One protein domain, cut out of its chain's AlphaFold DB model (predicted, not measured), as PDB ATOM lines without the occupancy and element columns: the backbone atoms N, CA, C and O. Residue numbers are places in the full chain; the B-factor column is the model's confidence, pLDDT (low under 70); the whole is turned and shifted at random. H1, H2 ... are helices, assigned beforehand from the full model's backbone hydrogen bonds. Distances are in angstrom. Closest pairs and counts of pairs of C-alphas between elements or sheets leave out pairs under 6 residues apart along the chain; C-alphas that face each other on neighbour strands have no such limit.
ATOM      1  N   ALA A 103      56.969   4.173 -17.521       92.12
ATOM      2  CA  ALA A 103      56.364   2.844 -17.607       92.12
ATOM      3  C   ALA A 103      54.830   2.935 -17.615       92.12
ATOM      4  O   ALA A 103      54.156   2.228 -18.366       92.12
ATOM      5  N   LEU A 104      54.274   3.857 -16.829       94.62
ATOM      6  CA  LEU A 104      52.867   4.218 -16.850       94.62
ATOM      7  C   LEU A 104      52.500   4.900 -18.167       94.62
ATOM      8  O   LEU A 104      51.460   4.570 -18.733       94.62
ATOM      9  N   ASP A 105      53.338   5.802 -18.691       94.69
ATOM     10  CA  ASP A 105      53.114   6.389 -20.019       94.69
ATOM     11  C   ASP A 105      52.960   5.296 -21.097       94.69
ATOM     12  O   ASP A 105      51.997   5.337 -21.872       94.69
ATOM     13  N   ASP A 106      53.847   4.293 -21.100       94.88
ATOM     14  CA  ASP A 106      53.807   3.145 -22.016       94.88
ATOM     15  C   ASP A 106      52.539   2.295 -21.816       94.88
ATOM     16  O   ASP A 106      51.832   1.985 -22.781       94.88
ATOM     17  N   PHE A 107      52.207   1.962 -20.562       95.25
ATOM     18  CA  PHE A 107      51.009   1.191 -20.219       95.25
ATOM     19  C   PHE A 107      49.733   1.882 -20.709       95.25
ATOM     20  O   PHE A 107      48.932   1.282 -21.425       95.25
ATOM     21  N   TYR A 108      49.555   3.167 -20.390       95.38
ATOM     22  CA  TYR A 108      48.379   3.917 -20.827       95.38
ATOM     23  C   TYR A 108      48.343   4.102 -22.349       95.38
ATOM     24  O   TYR A 108      47.250   4.183 -22.919       95.38
ATOM     25  N   ALA A 109      49.497   4.153 -23.022       95.06
ATOM     26  CA  ALA A 109      49.555   4.259 -24.478       95.06
ATOM     27  C   ALA A 109      49.034   2.970 -25.111       95.06
ATOM     28  O   ALA A 109      48.148   3.012 -25.970       95.06
ATOM     29  N   PHE A 110      49.518   1.828 -24.618       95.31
ATOM     30  CA  PHE A 110      49.034   0.512 -25.005       95.31
ATOM     31  C   PHE A 110      47.532   0.363 -24.726       95.31
ATOM     32  O   PHE A 110      46.763   0.043 -25.633       95.31
ATOM     33  N   THR A 111      47.081   0.667 -23.507       95.44
ATOM     34  CA  THR A 111      45.673   0.537 -23.119       95.44
ATOM     35  C   THR A 111      44.750   1.384 -23.992       95.44
ATOM     36  O   THR A 111      43.768   0.863 -24.519       95.44
ATOM     37  N   ASN A 112      45.056   2.669 -24.201       94.44
ATOM     38  CA  ASN A 112      44.212   3.540 -25.024       94.44
ATOM     39  C   ASN A 112      44.170   3.092 -26.490       94.44
ATOM     40  O   ASN A 112      43.111   3.154 -27.115       94.44
ATOM     41  N   LEU A 113      45.287   2.597 -27.032       92.94
ATOM     42  CA  LEU A 113      45.335   2.051 -28.386       92.94
ATOM     43  C   LEU A 113      44.424   0.823 -28.532       92.94
ATOM     44  O   LEU A 113      43.649   0.732 -29.485       92.94
ATOM     45  N   GLN A 114      44.488  -0.099 -27.572       92.94
ATOM     46  CA  GLN A 114      43.690  -1.323 -27.578       92.94
ATOM     47  C   GLN A 114      42.197  -1.041 -27.361       92.94
ATOM     48  O   GLN A 114      41.357  -1.609 -28.062       92.94
ATOM     49  N   ILE A 115      41.857  -0.097 -26.475       92.06
ATOM     50  CA  ILE A 115      40.482   0.397 -26.307       92.06
ATOM     51  C   ILE A 115      39.973   1.018 -27.610       92.06
ATOM     52  O   ILE A 115      38.870   0.695 -28.047       92.06
ATOM     53  N   ALA A 116      40.762   1.880 -28.257       89.94
ATOM     54  CA  ALA A 116      40.372   2.497 -29.522       89.94
ATOM     55  C   ALA A 116      40.132   1.441 -30.612       89.94
ATOM     56  O   ALA A 116      39.130   1.512 -31.324       89.94
ATOM     57  N   TYR A 117      41.002   0.429 -30.706       89.12
ATOM     58  CA  TYR A 117      40.839  -0.695 -31.630       89.12
ATOM     59  C   TYR A 117      39.557  -1.493 -31.355       89.12
ATOM     60  O   TYR A 117      38.817  -1.824 -32.283       89.12
ATOM     61  N   TYR A 118      39.268  -1.771 -30.084       89.88
ATOM     62  CA  TYR A 118      38.053  -2.466 -29.675       89.88
ATOM     63  C   TYR A 118      36.789  -1.665 -30.029       89.88
ATOM     64  O   TYR A 118      35.895  -2.170 -30.710       89.88
ATOM     65  N   LEU A 119      36.736  -0.389 -29.637       89.25
ATOM     66  CA  LEU A 119      35.577   0.478 -29.864       89.25
ATOM     67  C   LEU A 119      35.349   0.791 -31.346       89.25
ATOM     68  O   LEU A 119      34.199   0.940 -31.758       89.25
ATOM     69  N   ALA A 120      36.399   0.831 -32.170       86.69
ATOM     70  CA  ALA A 120      36.269   1.001 -33.617       86.69
ATOM     71  C   ALA A 120      35.472  -0.137 -34.283       86.69
ATOM     72  O   ALA A 120      34.837   0.081 -35.313       86.69
ATOM     73  N   ARG A 121      35.467  -1.338 -33.690       84.94
ATOM     74  CA  ARG A 121      34.714  -2.506 -34.180       84.94
ATOM     75  C   ARG A 121      33.263  -2.534 -33.696       84.94
ATOM     76  O   ARG A 121      32.487  -3.369 -34.156       84.94
ATOM     77  N   LYS A 122      32.887  -1.637 -32.782       82.44
ATOM     78  CA  LYS A 122      31.514  -1.501 -32.291       82.44
ATOM     79  C   LYS A 122      30.754  -0.456 -33.092       82.44
ATOM     80  O   LYS A 122      31.247   0.646 -33.328       82.44
ATOM     81  N   SER A 123      29.496  -0.752 -33.404       80.25
ATOM     82  CA  SER A 123      28.600   0.159 -34.127       80.25
ATOM     83  C   SER A 123      28.425   1.512 -33.423       80.25
ATOM     84  O   SER A 123      28.456   2.557 -34.071       80.25
ATOM     85  N   LYS A 124      28.296   1.503 -32.090       82.38
ATOM     86  CA  LYS A 124      28.103   2.707 -31.263       82.38
ATOM     87  C   LYS A 124      29.408   3.358 -30.787       82.38
ATOM     88  O   LYS A 124      29.340   4.356 -30.078       82.38
ATOM     89  N   SER A 125      30.569   2.777 -31.109       83.50
ATOM     90  CA  SER A 125      31.892   3.227 -30.640       83.50
ATOM     91  C   SER A 125      31.991   3.470 -29.121       83.50
ATOM     92  O   SER A 125      32.777   4.294 -28.668       83.50
ATOM     93  N   ARG A 126      31.198   2.739 -28.324       87.25
ATOM     94  CA  ARG A 126      31.162   2.807 -26.856       87.25
ATOM     95  C   ARG A 126      30.913   1.426 -26.250       87.25
ATOM     96  O   ARG A 126      30.345   0.552 -26.911       87.25
ATOM     97  N   PHE A 127      31.293   1.261 -24.989       89.44
ATOM     98  CA  PHE A 127      30.903   0.101 -24.189       89.44
ATOM     99  C   PHE A 127      29.384   0.120 -23.956       89.44
ATOM    100  O   PHE A 127      28.818   1.183 -23.694       89.44
ATOM    101  N   ASP A 128      28.726  -1.031 -24.081       88.50
ATOM    102  CA  ASP A 128      27.290  -1.180 -23.824       88.50
ATOM    103  C   ASP A 128      27.006  -1.408 -22.335       88.50
ATOM    104  O   ASP A 128      25.943  -1.021 -21.853       88.50
ATOM    105  N   SER A 129      27.952  -1.996 -21.593       90.31
ATOM    106  CA  SER A 129      27.806  -2.243 -20.159       90.31
ATOM    107  C   SER A 129      29.105  -2.054 -19.375       90.31
ATOM    108  O   SER A 129      30.211  -2.031 -19.923       90.31
ATOM    109  N   PHE A 130      28.967  -1.930 -18.054       91.62
ATOM    110  CA  PHE A 130      30.110  -1.915 -17.144       91.62
ATOM    111  C   PHE A 130      30.872  -3.249 -17.178       91.62
ATOM    112  O   PHE A 130      32.098  -3.246 -17.174       91.62
ATOM    113  N   GLN A 131      30.157  -4.373 -17.282       91.88
ATOM    114  CA  GLN A 131      30.739  -5.715 -17.337       91.88
ATOM    115  C   GLN A 131      31.584  -5.917 -18.597       91.88
ATOM    116  O   GLN A 131      32.671  -6.480 -18.523       91.88
ATOM    117  N   GLU A 132      31.114  -5.422 -19.745       91.75
ATOM    118  CA  GLU A 132      31.890  -5.427 -20.987       91.75
ATOM    119  C   GLU A 132      33.179  -4.622 -20.816       91.75
ATOM    120  O   GLU A 132      34.264  -5.109 -21.130       91.75
ATOM    121  N   LYS A 133      33.063  -3.398 -20.287       92.25
ATOM    122  CA  LYS A 133      34.217  -2.531 -20.048       92.25
ATOM    123  C   LYS A 133      35.241  -3.210 -19.137       92.25
ATOM    124  O   LYS A 133      36.421  -3.217 -19.467       92.25
ATOM    125  N   ASP A 134      34.802  -3.776 -18.016       93.81
ATOM    126  CA  ASP A 134      35.677  -4.461 -17.061       93.81
ATOM    127  C   ASP A 134      36.353  -5.691 -17.690       93.81
ATOM    128  O   ASP A 134      37.573  -5.827 -17.620       93.81
ATOM    129  N   ALA A 135      35.601  -6.535 -18.403       93.31
ATOM    130  CA  ALA A 135      36.152  -7.703 -19.090       93.31
ATOM    131  C   ALA A 135      37.202  -7.322 -20.149       93.31
ATOM    132  O   ALA A 135      38.274  -7.922 -20.209       93.31
ATOM    133  N   VAL A 136      36.926  -6.295 -20.959       93.19
ATOM    134  CA  VAL A 136      37.865  -5.781 -21.968       93.19
ATOM    135  C   VAL A 136      39.132  -5.234 -21.312       93.19
ATOM    136  O   VAL A 136      40.233  -5.540 -21.766       93.19
ATOM    137  N   LEU A 137      39.004  -4.462 -20.229       94.19
ATOM    138  CA  LEU A 137      40.157  -3.911 -19.514       94.19
ATOM    139  C   LEU A 137      41.024  -5.003 -18.877       94.19
ATOM    140  O   LEU A 137      42.247  -4.887 -18.920       94.19
ATOM    141  N   ARG A 138      40.425  -6.077 -18.347       95.12
ATOM    142  CA  ARG A 138      41.174  -7.236 -17.827       95.12
ATOM    143  C   ARG A 138      41.991  -7.919 -18.921       95.12
ATOM    144  O   ARG A 138      43.183  -8.126 -18.737       95.12
ATOM    145  N   LEU A 139      41.392  -8.163 -20.089       95.50
ATOM    146  CA  LEU A 139      42.101  -8.750 -21.234       95.50
ATOM    147  C   LEU A 139      43.269  -7.875 -21.706       95.50
ATOM    148  O   LEU A 139      44.335  -8.386 -22.048       95.50
ATOM    149  N   ILE A 140      43.086  -6.552 -21.705       95.38
ATOM    150  CA  ILE A 140      44.157  -5.598 -22.018       95.38
ATOM    151  C   ILE A 140      45.266  -5.659 -20.970       95.38
ATOM    152  O   ILE A 140      46.440  -5.680 -21.334       95.38
ATOM    153  N   LEU A 141      44.917  -5.704 -19.685       95.56
ATOM    154  CA  LEU A 141      45.896  -5.792 -18.607       95.56
ATOM    155  C   LEU A 141      46.709  -7.092 -18.682       95.56
ATOM    156  O   LEU A 141      47.926  -7.056 -18.514       95.56
ATOM    157  N   ASP A 142      46.066  -8.221 -18.967       94.81
ATOM    158  CA  ASP A 142      46.747  -9.512 -19.096       94.81
ATOM    159  C   ASP A 142      47.684  -9.532 -20.310       94.81
ATOM    160  O   ASP A 142      48.836  -9.956 -20.199       94.81
ATOM    161  N   ALA A 143      47.242  -8.982 -21.445       94.31
ATOM    162  CA  ALA A 143      48.090  -8.817 -22.623       94.31
ATOM    163  C   ALA A 143      49.282  -7.883 -22.355       94.31
ATOM    164  O   ALA A 143      50.393  -8.156 -22.812       94.31
ATOM    165  N   TRP A 144      49.079  -6.807 -21.588       95.00
ATOM    166  CA  TRP A 144      50.162  -5.918 -21.181       95.00
ATOM    167  C   TRP A 144      51.192  -6.640 -20.318       95.00
ATOM    168  O   TRP A 144      52.375  -6.537 -20.609       95.00
ATOM    169  N   LYS A 145      50.765  -7.408 -19.304       93.25
ATOM    170  CA  LYS A 145      51.678  -8.173 -18.434       93.25
ATOM    171  C   LYS A 145      52.541  -9.156 -19.226       93.25
ATOM    172  O   LYS A 145      53.732  -9.277 -18.961       93.25
ATOM    173  N   GLN A 146      51.953  -9.842 -20.206       91.81
ATOM    174  CA  GLN A 146      52.700 -10.742 -21.089       91.81
ATOM    175  C   GLN A 146      53.709  -9.979 -21.954       91.81
ATOM    176  O   GLN A 146      54.837 -10.429 -22.147       91.81
ATOM    177  N   LEU A 147      53.312  -8.812 -22.465       90.38
ATOM    178  CA  LEU A 147      54.163  -7.990 -23.315       90.38
ATOM    179  C   LEU A 147      55.308  -7.340 -22.521       90.38
ATOM    180  O   LEU A 147      56.451  -7.375 -22.973       90.38
ATOM    181  N   SER A 148      55.037  -6.801 -21.333       89.50
ATOM    182  CA  SER A 148      56.036  -6.148 -20.482       89.50
ATOM    183  C   SER A 148      57.047  -7.125 -19.885       89.50
ATOM    184  O   SER A 148      58.200  -6.754 -19.702       89.50
ATOM    185  N   ALA A 149      56.664  -8.385 -19.658       87.75
ATOM    186  CA  ALA A 149      57.582  -9.427 -19.198       87.75
ATOM    187  C   ALA A 149      58.619  -9.855 -20.255       87.75
ATOM    188  O   ALA A 149      59.605 -10.502 -19.920       87.75
ATOM    189  N   SER A 150      58.410  -9.518 -21.532       80.56
ATOM    190  CA  SER A 150      59.241 -10.011 -22.640       80.56
ATOM    191  C   SER A 150      60.532  -9.215 -22.903       80.56
ATOM    192  O   SER A 150      61.219  -9.512 -23.876       80.56
ATOM    193  N   ASP A 151      60.838  -8.197 -22.087       77.88
ATOM    194  CA  ASP A 151      61.971  -7.247 -22.213       77.88
ATOM    195  C   ASP A 151      62.139  -6.592 -23.605       77.88
ATOM    196  O   ASP A 151      63.159  -6.008 -23.959       77.88
ATOM    197  N   ARG A 152      61.086  -6.627 -24.428       79.31
ATOM    198  CA  ARG A 152      61.090  -6.115 -25.810       79.31
ATOM    199  C   ARG A 152      61.151  -4.593 -25.923       79.31
ATOM    200  O   ARG A 152      61.114  -4.080 -27.035       79.31
ATOM    201  N   PHE A 153      61.172  -3.877 -24.805       82.88
ATOM    202  CA  PHE A 153      61.100  -2.416 -24.765       82.88
ATOM    203  C   PHE A 153      62.438  -1.746 -24.464       82.88
ATOM    204  O   PHE A 153      62.531  -0.523 -24.588       82.88
ATOM    205  N   SER A 154      63.450  -2.515 -24.058       80.69
ATOM    206  CA  SER A 154      64.759  -1.974 -23.711       80.69
ATOM    207  C   SER A 154      65.409  -1.311 -24.929       80.69
ATOM    208  O   SER A 154      65.528  -1.917 -25.992       80.69
ATOM    209  N   GLY A 155      65.785  -0.038 -24.784       83.06
ATOM    210  CA  GLY A 155      66.438   0.750 -25.835       83.06
ATOM    211  C   GLY A 155      65.530   1.273 -26.955       83.06
ATOM    212  O   GLY A 155      66.036   1.980 -27.820       83.06
ATOM    213  N   LEU A 156      64.224   0.977 -26.938       88.50
ATOM    214  CA  LEU A 156      63.290   1.473 -27.953       88.50
ATOM    215  C   LEU A 156      62.748   2.862 -27.619       88.50
ATOM    216  O   LEU A 156      62.417   3.156 -26.463       88.50
ATOM    217  N   ASP A 157      62.562   3.681 -28.650       88.25
ATOM    218  CA  ASP A 157      61.858   4.953 -28.523       88.25
ATOM    219  C   ASP A 157      60.325   4.761 -28.448       88.25
ATOM    220  O   ASP A 157      59.771   3.691 -28.730       88.25
ATOM    221  N   ALA A 158      59.591   5.808 -28.059       88.00
ATOM    222  CA  ALA A 158      58.127   5.752 -27.994       88.00
ATOM    223  C   ALA A 158      57.467   5.417 -29.347       88.00
ATOM    224  O   ALA A 158      56.392   4.817 -29.393       88.00
ATOM    225  N   CYS A 159      58.081   5.792 -30.467       84.69
ATOM    226  CA  CYS A 159      57.534   5.539 -31.796       84.69
ATOM    227  C   CYS A 159      57.644   4.057 -32.179       84.69
ATOM    228  O   CYS A 159      56.681   3.482 -32.687       84.69
ATOM    229  N   GLU A 160      58.774   3.429 -31.878       88.12
ATOM    230  CA  GLU A 160      59.042   2.005 -32.053       88.12
ATOM    231  C   GLU A 160      58.152   1.166 -31.132       88.12
ATOM    232  O   GLU A 160      57.528   0.194 -31.573       88.12
ATOM    233  N   LYS A 161      57.989   1.595 -29.872       91.44
ATOM    234  CA  LYS A 161      57.042   0.980 -28.929       91.44
ATOM    235  C   LYS A 161      55.607   1.019 -29.457       91.44
ATOM    236  O   LYS A 161      54.916  -0.000 -29.412       91.44
ATOM    237  N   LEU A 162      55.160   2.142 -30.035       88.94
ATOM    238  CA  LEU A 162      53.827   2.240 -30.649       88.94
ATOM    239  C   LEU A 162      53.612   1.210 -31.761       88.94
ATOM    240  O   LEU A 162      52.509   0.674 -31.888       88.94
ATOM    241  N   ASP A 163      54.631   0.922 -32.566       87.25
ATOM    242  CA  ASP A 163      54.512  -0.062 -33.640       87.25
ATOM    243  C   ASP A 163      54.378  -1.489 -33.098       87.25
ATOM    244  O   ASP A 163      53.612  -2.282 -33.652       87.25
ATOM    245  N   ILE A 164      55.034  -1.805 -31.977       90.25
ATOM    246  CA  ILE A 164      54.806  -3.060 -31.247       90.25
ATOM    247  C   ILE A 164      53.375  -3.092 -30.704       90.25
ATOM    248  O   ILE A 164      52.649  -4.057 -30.947       90.25
ATOM    249  N   PHE A 165      52.930  -2.022 -30.039       91.69
ATOM    250  CA  PHE A 165      51.587  -1.948 -29.454       91.69
ATOM    251  C   PHE A 165      50.488  -2.148 -30.502       91.69
ATOM    252  O   PHE A 165      49.511  -2.844 -30.230       91.69
ATOM    253  N   ARG A 166      50.656  -1.586 -31.707       88.75
ATOM    254  CA  ARG A 166      49.729  -1.750 -32.844       88.75
ATOM    255  C   ARG A 166      49.716  -3.165 -33.414       88.75
ATOM    256  O   ARG A 166      48.683  -3.605 -33.916       88.75
ATOM    257  N   LYS A 167      50.852  -3.869 -33.375       88.88
ATOM    258  CA  LYS A 167      50.969  -5.254 -33.857       88.88
ATOM    259  C   LYS A 167      50.385  -6.260 -32.869       88.88
ATOM    260  O   LYS A 167      49.908  -7.310 -33.301       88.88
ATOM    261  N   THR A 168      50.378  -5.947 -31.575       88.56
ATOM    262  CA  THR A 168      49.752  -6.782 -30.547       88.56
ATOM    263  C   THR A 168      48.237  -6.819 -30.733       88.56
ATOM    264  O   THR A 168      47.550  -5.806 -30.593       88.56
ATOM    265  N   LYS A 169      47.705  -8.006 -31.039       86.06
ATOM    266  CA  LYS A 169      46.267  -8.238 -31.201       86.06
ATOM    267  C   LYS A 169      45.719  -8.985 -29.997       86.06
ATOM    268  O   LYS A 169      46.166 -10.089 -29.701       86.06
ATOM    269  N   ILE A 170      44.710  -8.405 -29.362       87.88
ATOM    270  CA  ILE A 170      43.949  -9.052 -28.295       87.88
ATOM    271  C   ILE A 170      42.695  -9.672 -28.910       87.88
ATOM    272  O   ILE A 170      41.981  -9.033 -29.691       87.88
ATOM    273  N   LEU A 171      42.434 -10.932 -28.570       84.81
ATOM    274  CA  LEU A 171      41.198 -11.611 -28.934       84.81
ATOM    275  C   LEU A 171      40.118 -11.227 -27.924       84.81
ATOM    276  O   LEU A 171      40.143 -11.659 -26.775       84.81
ATOM    277  N   TYR A 172      39.180 -10.390 -28.358       84.06
ATOM    278  CA  TYR A 172      38.050  -9.985 -27.531       84.06
ATOM    279  C   TYR A 172      36.870 -10.946 -27.725       84.06
ATOM    280  O   TYR A 172      36.542 -11.265 -28.873       84.06
ATOM    281  N   PRO A 173      36.191 -11.363 -26.639       78.94
ATOM    282  CA  PRO A 173      34.923 -12.073 -26.721       78.94
ATOM    283  C   PRO A 173      33.886 -11.298 -27.543       78.94
ATOM    284  O   PRO A 173      33.929 -10.066 -27.648       78.94
ATOM    285  N   SER A 174      32.929 -12.017 -28.126       68.62
ATOM    286  CA  SER A 174      31.867 -11.454 -28.962       68.62
ATOM    287  C   SER A 174      30.828 -10.689 -28.130       68.62
ATOM    288  O   SER A 174      29.715 -11.157 -27.910       68.62
ATOM    289  N   PHE A 175      31.171  -9.482 -27.688       68.62
ATOM    290  CA  PHE A 175      30.259  -8.541 -27.025       68.62
ATOM    291  C   PHE A 175      29.397  -7.781 -28.047       68.62
ATOM    292  O   PHE A 175      29.501  -6.563 -28.187       68.62
ATOM    293  N   GLY A 176      28.624  -8.504 -28.862       57.91
ATOM    294  CA  GLY A 176      27.866  -7.888 -29.961       57.91
ATOM    295  C   GLY A 176      28.758  -7.266 -31.046       57.91
ATOM    296  O   GLY A 176      28.320  -6.385 -31.787       57.91
ATOM    297  N   LEU A 177      30.017  -7.711 -31.142       59.16
ATOM    298  CA  LEU A 177      30.896  -7.377 -32.257       59.16
ATOM    299  C   LEU A 177      30.245  -7.906 -33.537       59.16
ATOM    300  O   LEU A 177      29.949  -9.097 -33.635       59.16
ATOM    301  N   SER A 178      30.011  -7.034 -34.519       53.34
ATOM    302  CA  SER A 178      29.595  -7.488 -35.845       53.34
ATOM    303  C   SER A 178      30.633  -8.497 -36.354       53.34
ATOM    304  O   SER A 178      31.834  -8.257 -36.213       53.34
ATOM    305  N   ILE A 188      39.236   2.170 -42.188       33.06
ATOM    306  CA  ILE A 188      38.699   3.479 -42.527       33.06
ATOM    307  C   ILE A 188      38.504   4.197 -41.196       33.06
ATOM    308  O   ILE A 188      37.521   4.011 -40.476       33.06
ATOM    309  N   VAL A 189      39.509   4.992 -40.846       36.25
ATOM    310  CA  VAL A 189      39.420   6.056 -39.865       36.25
ATOM    311  C   VAL A 189      38.217   6.876 -40.299       36.25
ATOM    312  O   VAL A 189      38.257   7.479 -41.370       36.25
ATOM    313  N   LYS A 190      37.130   6.856 -39.512       30.59
ATOM    314  CA  LYS A 190      36.009   7.790 -39.678       30.59
ATOM    315  C   LYS A 190      36.616   9.158 -39.963       30.59
ATOM    316  O   LYS A 190      37.337   9.693 -39.116       30.59
ATOM    317  N   ALA A 191      36.383   9.640 -41.183       26.77
ATOM    318  CA  ALA A 191      36.979  10.845 -41.719       26.77
ATOM    319  C   ALA A 191      36.773  11.980 -40.716       26.77
ATOM    320  O   ALA A 191      35.675  12.503 -40.537       26.77
ATOM    321  N   SER A 192      37.848  12.334 -40.020       33.78
ATOM    322  CA  SER A 192      37.940  13.630 -39.378       33.78
ATOM    323  C   SER A 192      38.131  14.608 -40.531       33.78
ATOM    324  O   SER A 192      39.239  14.720 -41.054       33.78
ATOM    325  N   PHE A 193      37.041  15.230 -40.990       28.89
ATOM    326  CA  PHE A 193      37.090  16.324 -41.958       28.89
ATOM    327  C   PHE A 193      38.035  17.395 -41.397       28.89
ATOM    328  O   PHE A 193      37.729  18.055 -40.405       28.89
ATOM    329  N   GLY A 194      39.246  17.451 -41.954       32.31
ATOM    330  CA  GLY A 194      40.372  18.213 -41.409       32.31
ATOM    331  C   GLY A 194      41.760  17.598 -41.640       32.31
ATOM    332  O   GLY A 194      42.747  18.188 -41.202       32.31
ATOM    333  N   LEU A 195      41.877  16.446 -42.311       35.91
ATOM    334  CA  LEU A 195      43.167  15.876 -42.713       35.91
ATOM    335  C   LEU A 195      43.342  15.955 -44.230       35.91
ATOM    336  O   LEU A 195      42.617  15.335 -45.001       35.91
ATOM    337  N   SER A 196      44.323  16.755 -44.625       32.16
ATOM    338  CA  SER A 196      44.899  16.834 -45.959       32.16
ATOM    339  C   SER A 196      45.347  15.447 -46.437       32.16
ATOM    340  O   SER A 196      46.103  14.788 -45.731       32.16
ATOM    341  N   ASN A 197      44.898  15.092 -47.643       31.36
ATOM    342  CA  ASN A 197      45.316  14.030 -48.567       31.36
ATOM    343  C   ASN A 197      45.489  12.568 -48.077       31.36
ATOM    344  O   ASN A 197      46.247  12.298 -47.150       31.36
ATOM    345  N   PRO A 198      44.909  11.593 -48.809       36.16
ATOM    346  CA  PRO A 198      45.055  10.154 -48.567       36.16
ATOM    347  C   PRO A 198      46.406   9.558 -49.028       36.16
ATOM    348  O   PRO A 198      46.555   8.343 -49.030       36.16
ATOM    349  N   ASP A 199      47.403  10.389 -49.358       34.56
ATOM    350  CA  ASP A 199      48.721   9.968 -49.875       34.56
ATOM    351  C   ASP A 199      49.832   9.879 -48.811       34.56
ATOM    352  O   ASP A 199      51.019   9.740 -49.123       34.56
ATOM    353  N   THR A 200      49.497   9.937 -47.518       43.75
ATOM    354  CA  THR A 200      50.458   9.593 -46.458       43.75
ATOM    355  C   THR A 200      50.688   8.086 -46.412       43.75
ATOM    356  O   THR A 200      50.155   7.385 -45.553       43.75
ATOM    357  N   SER A 201      51.552   7.610 -47.309       40.16
ATOM    358  CA  SER A 201      52.448   6.486 -47.035       40.16
ATOM    359  C   SER A 201      52.866   6.520 -45.563       40.16
ATOM    360  O   SER A 201      53.244   7.575 -45.055       40.16
ATOM    361  N   LEU A 202      52.687   5.387 -44.877       48.31
ATOM    362  CA  LEU A 202      53.004   5.094 -43.473       48.31
ATOM    363  C   LEU A 202      54.114   5.989 -42.888       48.31
ATOM    364  O   LEU A 202      55.277   5.594 -42.830       48.31
ATOM    365  N   LYS A 203      53.764   7.203 -42.447       56.75
ATOM    366  CA  LYS A 203      54.732   8.086 -41.801       56.75
ATOM    367  C   LYS A 203      55.094   7.460 -40.475       56.75
ATOM    368  O   LYS A 203      54.203   7.148 -39.676       56.75
ATOM    369  N   ARG A 204      56.392   7.274 -40.243       64.00
ATOM    370  CA  ARG A 204      56.865   6.790 -38.949       64.00
ATOM    371  C   ARG A 204      56.420   7.802 -37.905       64.00
ATOM    372  O   ARG A 204      56.395   9.006 -38.162       64.00
ATOM    373  N   ALA A 205      56.044   7.337 -36.718       71.19
ATOM    374  CA  ALA A 205      55.570   8.239 -35.669       71.19
ATOM    375  C   ALA A 205      56.614   9.321 -35.297       71.19
ATOM    376  O   ALA A 205      56.223  10.408 -34.860       71.19
ATOM    377  N   ALA A 206      57.898   9.053 -35.569       77.75
ATOM    378  CA  ALA A 206      59.022   9.967 -35.396       77.75
ATOM    379  C   ALA A 206      59.087  11.098 -36.443       77.75
ATOM    380  O   ALA A 206      59.670  12.152 -36.176       77.75
ATOM    381  N   ASP A 207      58.468  10.930 -37.616       84.31
ATOM    382  CA  ASP A 207      58.515  11.925 -38.688       84.31
ATOM    383  C   ASP A 207      57.797  13.214 -38.281       84.31
ATOM    384  O   ASP A 207      56.806  13.207 -37.546       84.31
ATOM    385  N   ARG A 208      58.241  14.356 -38.814       87.38
ATOM    386  CA  ARG A 208      57.564  15.637 -38.567       87.38
ATOM    387  C   ARG A 208      56.131  15.618 -39.096       87.38
ATOM    388  O   ARG A 208      55.846  15.199 -40.219       87.38
ATOM    389  N   CYS A 209      55.220  16.155 -38.292       87.62
ATOM    390  CA  CYS A 209      53.810  16.234 -38.631       87.62
ATOM    391  C   CYS A 209      53.547  17.250 -39.757       87.62
ATOM    392  O   CYS A 209      53.995  18.397 -39.697       87.62
ATOM    393  N   LEU A 210      52.743  16.847 -40.748       87.12
ATOM    394  CA  LEU A 210      52.387  17.672 -41.911       87.12
ATOM    395  C   LEU A 210      51.430  18.826 -41.606       87.12
ATOM    396  O   LEU A 210      51.321  19.746 -42.404       87.12
ATOM    397  N   CYS A 211      50.775  18.835 -40.442       84.88
ATOM    398  CA  CYS A 211      49.879  19.935 -40.068       84.88
ATOM    399  C   CYS A 211      50.621  21.247 -39.754       84.88
ATOM    400  O   CYS A 211      50.012  22.218 -39.315       84.88
ATOM    401  N   GLY A 212      51.949  21.262 -39.900       80.81
ATOM    402  CA  GLY A 212      52.773  22.429 -39.633       80.81
ATOM    403  C   GLY A 212      53.045  22.675 -38.150       80.81
ATOM    404  O   GLY A 212      53.635  23.693 -37.819       80.81
ATOM    405  N   SER A 213      52.688  21.772 -37.232       84.62
ATOM    406  CA  SER A 213      53.003  21.946 -35.803       84.62
ATOM    407  C   SER A 213      54.508  21.937 -35.503       84.62
ATOM    408  O   SER A 213      54.935  22.416 -34.453       84.62
ATOM    409  N   GLY A 214      55.327  21.366 -36.391       86.50
ATOM    410  CA  GLY A 214      56.756  21.155 -36.155       86.50
ATOM    411  C   GLY A 214      57.057  20.120 -35.065       86.50
ATOM    412  O   GLY A 214      58.189  20.072 -34.599       86.50
ATOM    413  N   LEU A 215      56.060  19.335 -34.644       88.56
ATOM    414  CA  LEU A 215      56.201  18.216 -33.707       88.56
ATOM    415  C   LEU A 215      56.278  16.880 -34.461       88.56
ATOM    416  O   LEU A 215      55.799  16.820 -35.601       88.56
ATOM    417  N   PRO A 216      56.799  15.810 -33.833       90.06
ATOM    418  CA  PRO A 216      56.652  14.452 -34.347       90.06
ATOM    419  C   PRO A 216      55.180  14.097 -34.580       90.06
ATOM    420  O   PRO A 216      54.285  14.565 -33.864       90.06
ATOM    421  N   TYR A 217      54.905  13.270 -35.584       89.12
ATOM    422  CA  TYR A 217      53.556  12.844 -35.942       89.12
ATOM    423  C   TYR A 217      52.854  12.185 -34.750       89.12
ATOM    424  O   TYR A 217      51.718  12.565 -34.441       89.12
ATOM    425  N   GLY A 218      53.560  11.305 -34.030       86.38
ATOM    426  CA  GLY A 218      53.081  10.620 -32.826       86.38
ATOM    427  C   GLY A 218      52.787  11.539 -31.636       86.38
ATOM    428  O   GLY A 218      52.016  11.170 -30.766       86.38
ATOM    429  N   GLN A 219      53.308  12.768 -31.620       89.38
ATOM    430  CA  GLN A 219      53.018  13.763 -30.580       89.38
ATOM    431  C   GLN A 219      52.004  14.818 -31.028       89.38
ATOM    432  O   GLN A 219      51.782  15.793 -30.321       89.38
ATOM    433  N   CYS A 220      51.411  14.698 -32.221       90.19
ATOM    434  CA  CYS A 220      50.576  15.763 -32.773       90.19
ATOM    435  C   CYS A 220      49.265  15.264 -33.385       90.19
ATOM    436  O   CYS A 220      48.231  15.258 -32.715       90.19
ATOM    437  N   CYS A 221      49.258  14.917 -34.674       88.38
ATOM    438  CA  CYS A 221      48.046  14.428 -35.339       88.38
ATOM    439  C   CYS A 221      47.880  12.915 -35.184       88.38
ATOM    440  O   CYS A 221      46.749  12.452 -35.102       88.38
ATOM    441  N   GLY A 222      48.988  12.181 -35.082       87.06
ATOM    442  CA  GLY A 222      49.034  10.741 -34.837       87.06
ATOM    443  C   GLY A 222      49.130  10.360 -33.361       87.06
ATOM    444  O   GLY A 222      49.497   9.226 -33.065       87.06
ATOM    445  N   ARG A 223      48.845  11.296 -32.447       91.38
ATOM    446  CA  ARG A 223      48.875  11.038 -31.003       91.38
ATOM    447  C   ARG A 223      47.881   9.972 -30.583       91.38
ATOM    448  O   ARG A 223      46.796   9.860 -31.163       91.38
ATOM    449  N   VAL A 224      48.226   9.252 -29.523       91.75
ATOM    450  CA  VAL A 224      47.289   8.334 -28.880       91.75
ATOM    451  C   VAL A 224      46.199   9.172 -28.211       91.75
ATOM    452  O   VAL A 224      46.476  10.110 -27.462       91.75
ATOM    453  N   LYS A 225      44.940   8.888 -28.551       90.19
ATOM    454  CA  LYS A 225      43.780   9.583 -27.990       90.19
ATOM    455  C   LYS A 225      43.295   8.828 -26.765       90.19
ATOM    456  O   LYS A 225      43.162   7.609 -26.810       90.19
ATOM    457  N   HIS A 226      42.994   9.558 -25.701       89.88
ATOM    458  CA  HIS A 226      42.363   8.965 -24.531       89.88
ATOM    459  C   HIS A 226      40.900   8.600 -24.824       89.88
ATOM    460  O   HIS A 226      40.256   9.256 -25.640       89.88
ATOM    461  N   LEU A 227      40.330   7.635 -24.093       86.75
ATOM    462  CA  LEU A 227      38.918   7.238 -24.226       86.75
ATOM    463  C   LEU A 227      37.933   8.420 -24.172       86.75
ATOM    464  O   LEU A 227      36.972   8.452 -24.923       86.75
ATOM    465  N   ARG A 228      38.187   9.415 -23.313       87.38
ATOM    466  CA  ARG A 228      37.347  10.630 -23.202       87.38
ATOM    467  C   ARG A 228      37.378  11.533 -24.443       87.38
ATOM    468  O   ARG A 228      36.604  12.479 -24.527       87.38
ATOM    469  N   GLU A 229      38.302  11.300 -25.368       85.06
ATOM    470  CA  GLU A 229      38.454  12.096 -26.583       85.06
ATOM    471  C   GLU A 229      37.859  11.454 -27.838       85.06
ATOM    472  O   GLU A 229      37.715  12.178 -28.838       85.06
ATOM    473  N   LEU A 230      37.613  10.138 -27.777       77.12
ATOM    474  CA  LEU A 230      37.017   9.293 -28.816       77.12
ATOM    475  C   LEU A 230      35.503   9.514 -28.882       77.12
ATOM    476  O   LEU A 230      35.002   9.556 -30.027       77.12
TER     477      LEU A 230
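This is residues 103 to 178 and 188 to 230 of the 230 residues of an uncharacterized protein of bioreactor metagenome (UniProt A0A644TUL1). Little regular structure is here: H2, the longest helix, and short H3 each pack on part of H1, and residues 188 to 230, a long stretch with no named element, loop out on the side of H1 away from H2. The printed part has 119 residues, 47 of them in three named helices, in the order H1, H2, H3, with no named strand; the class is all helix. It is compact, with a radius of gyration of the C-alphas of 15.4 A and spans of 42 by 37 by 22 A.

Start at H2, residues 130 to 148; its residues 136 to 144 touch residues 107 to 115 of H1, residues 103 to 120. Their closest C-alphas, Thr 111 and Ile 140, are 6.4 A apart, at a steep tilt of 48 degrees, opposite ways. Residues 106 to 113 of H1 touch H3, residues 158 to 167; the closest C-alphas, Phe 110 and Phe 165, are 5.7 A apart, at a steep tilt of 39 degrees, the same way. H2 and H3 are apart. In H1, H2 and H3 every O i to N i+4 pair is within hydrogen-bond range.

Find C-alpha 130 at (30.110, -1.915, -17.144); from there H2 runs 26.5 A. H1 runs 25.8 A from C-alpha 103 at (56.364, 2.844, -17.607). H3 runs 14.4 A to C-alpha 167 at (50.969, -5.254, -33.857).

The C-alphas of Gln 131 and Gly 212, the two farthest apart, are 42.1 A apart. Residues 179 to 187 are not printed, with 15.7 A between C-alphas 178 and 188. Both links between helices are short. Look for pLDDT under 70 at residues 174 to 178 and 188 to 204.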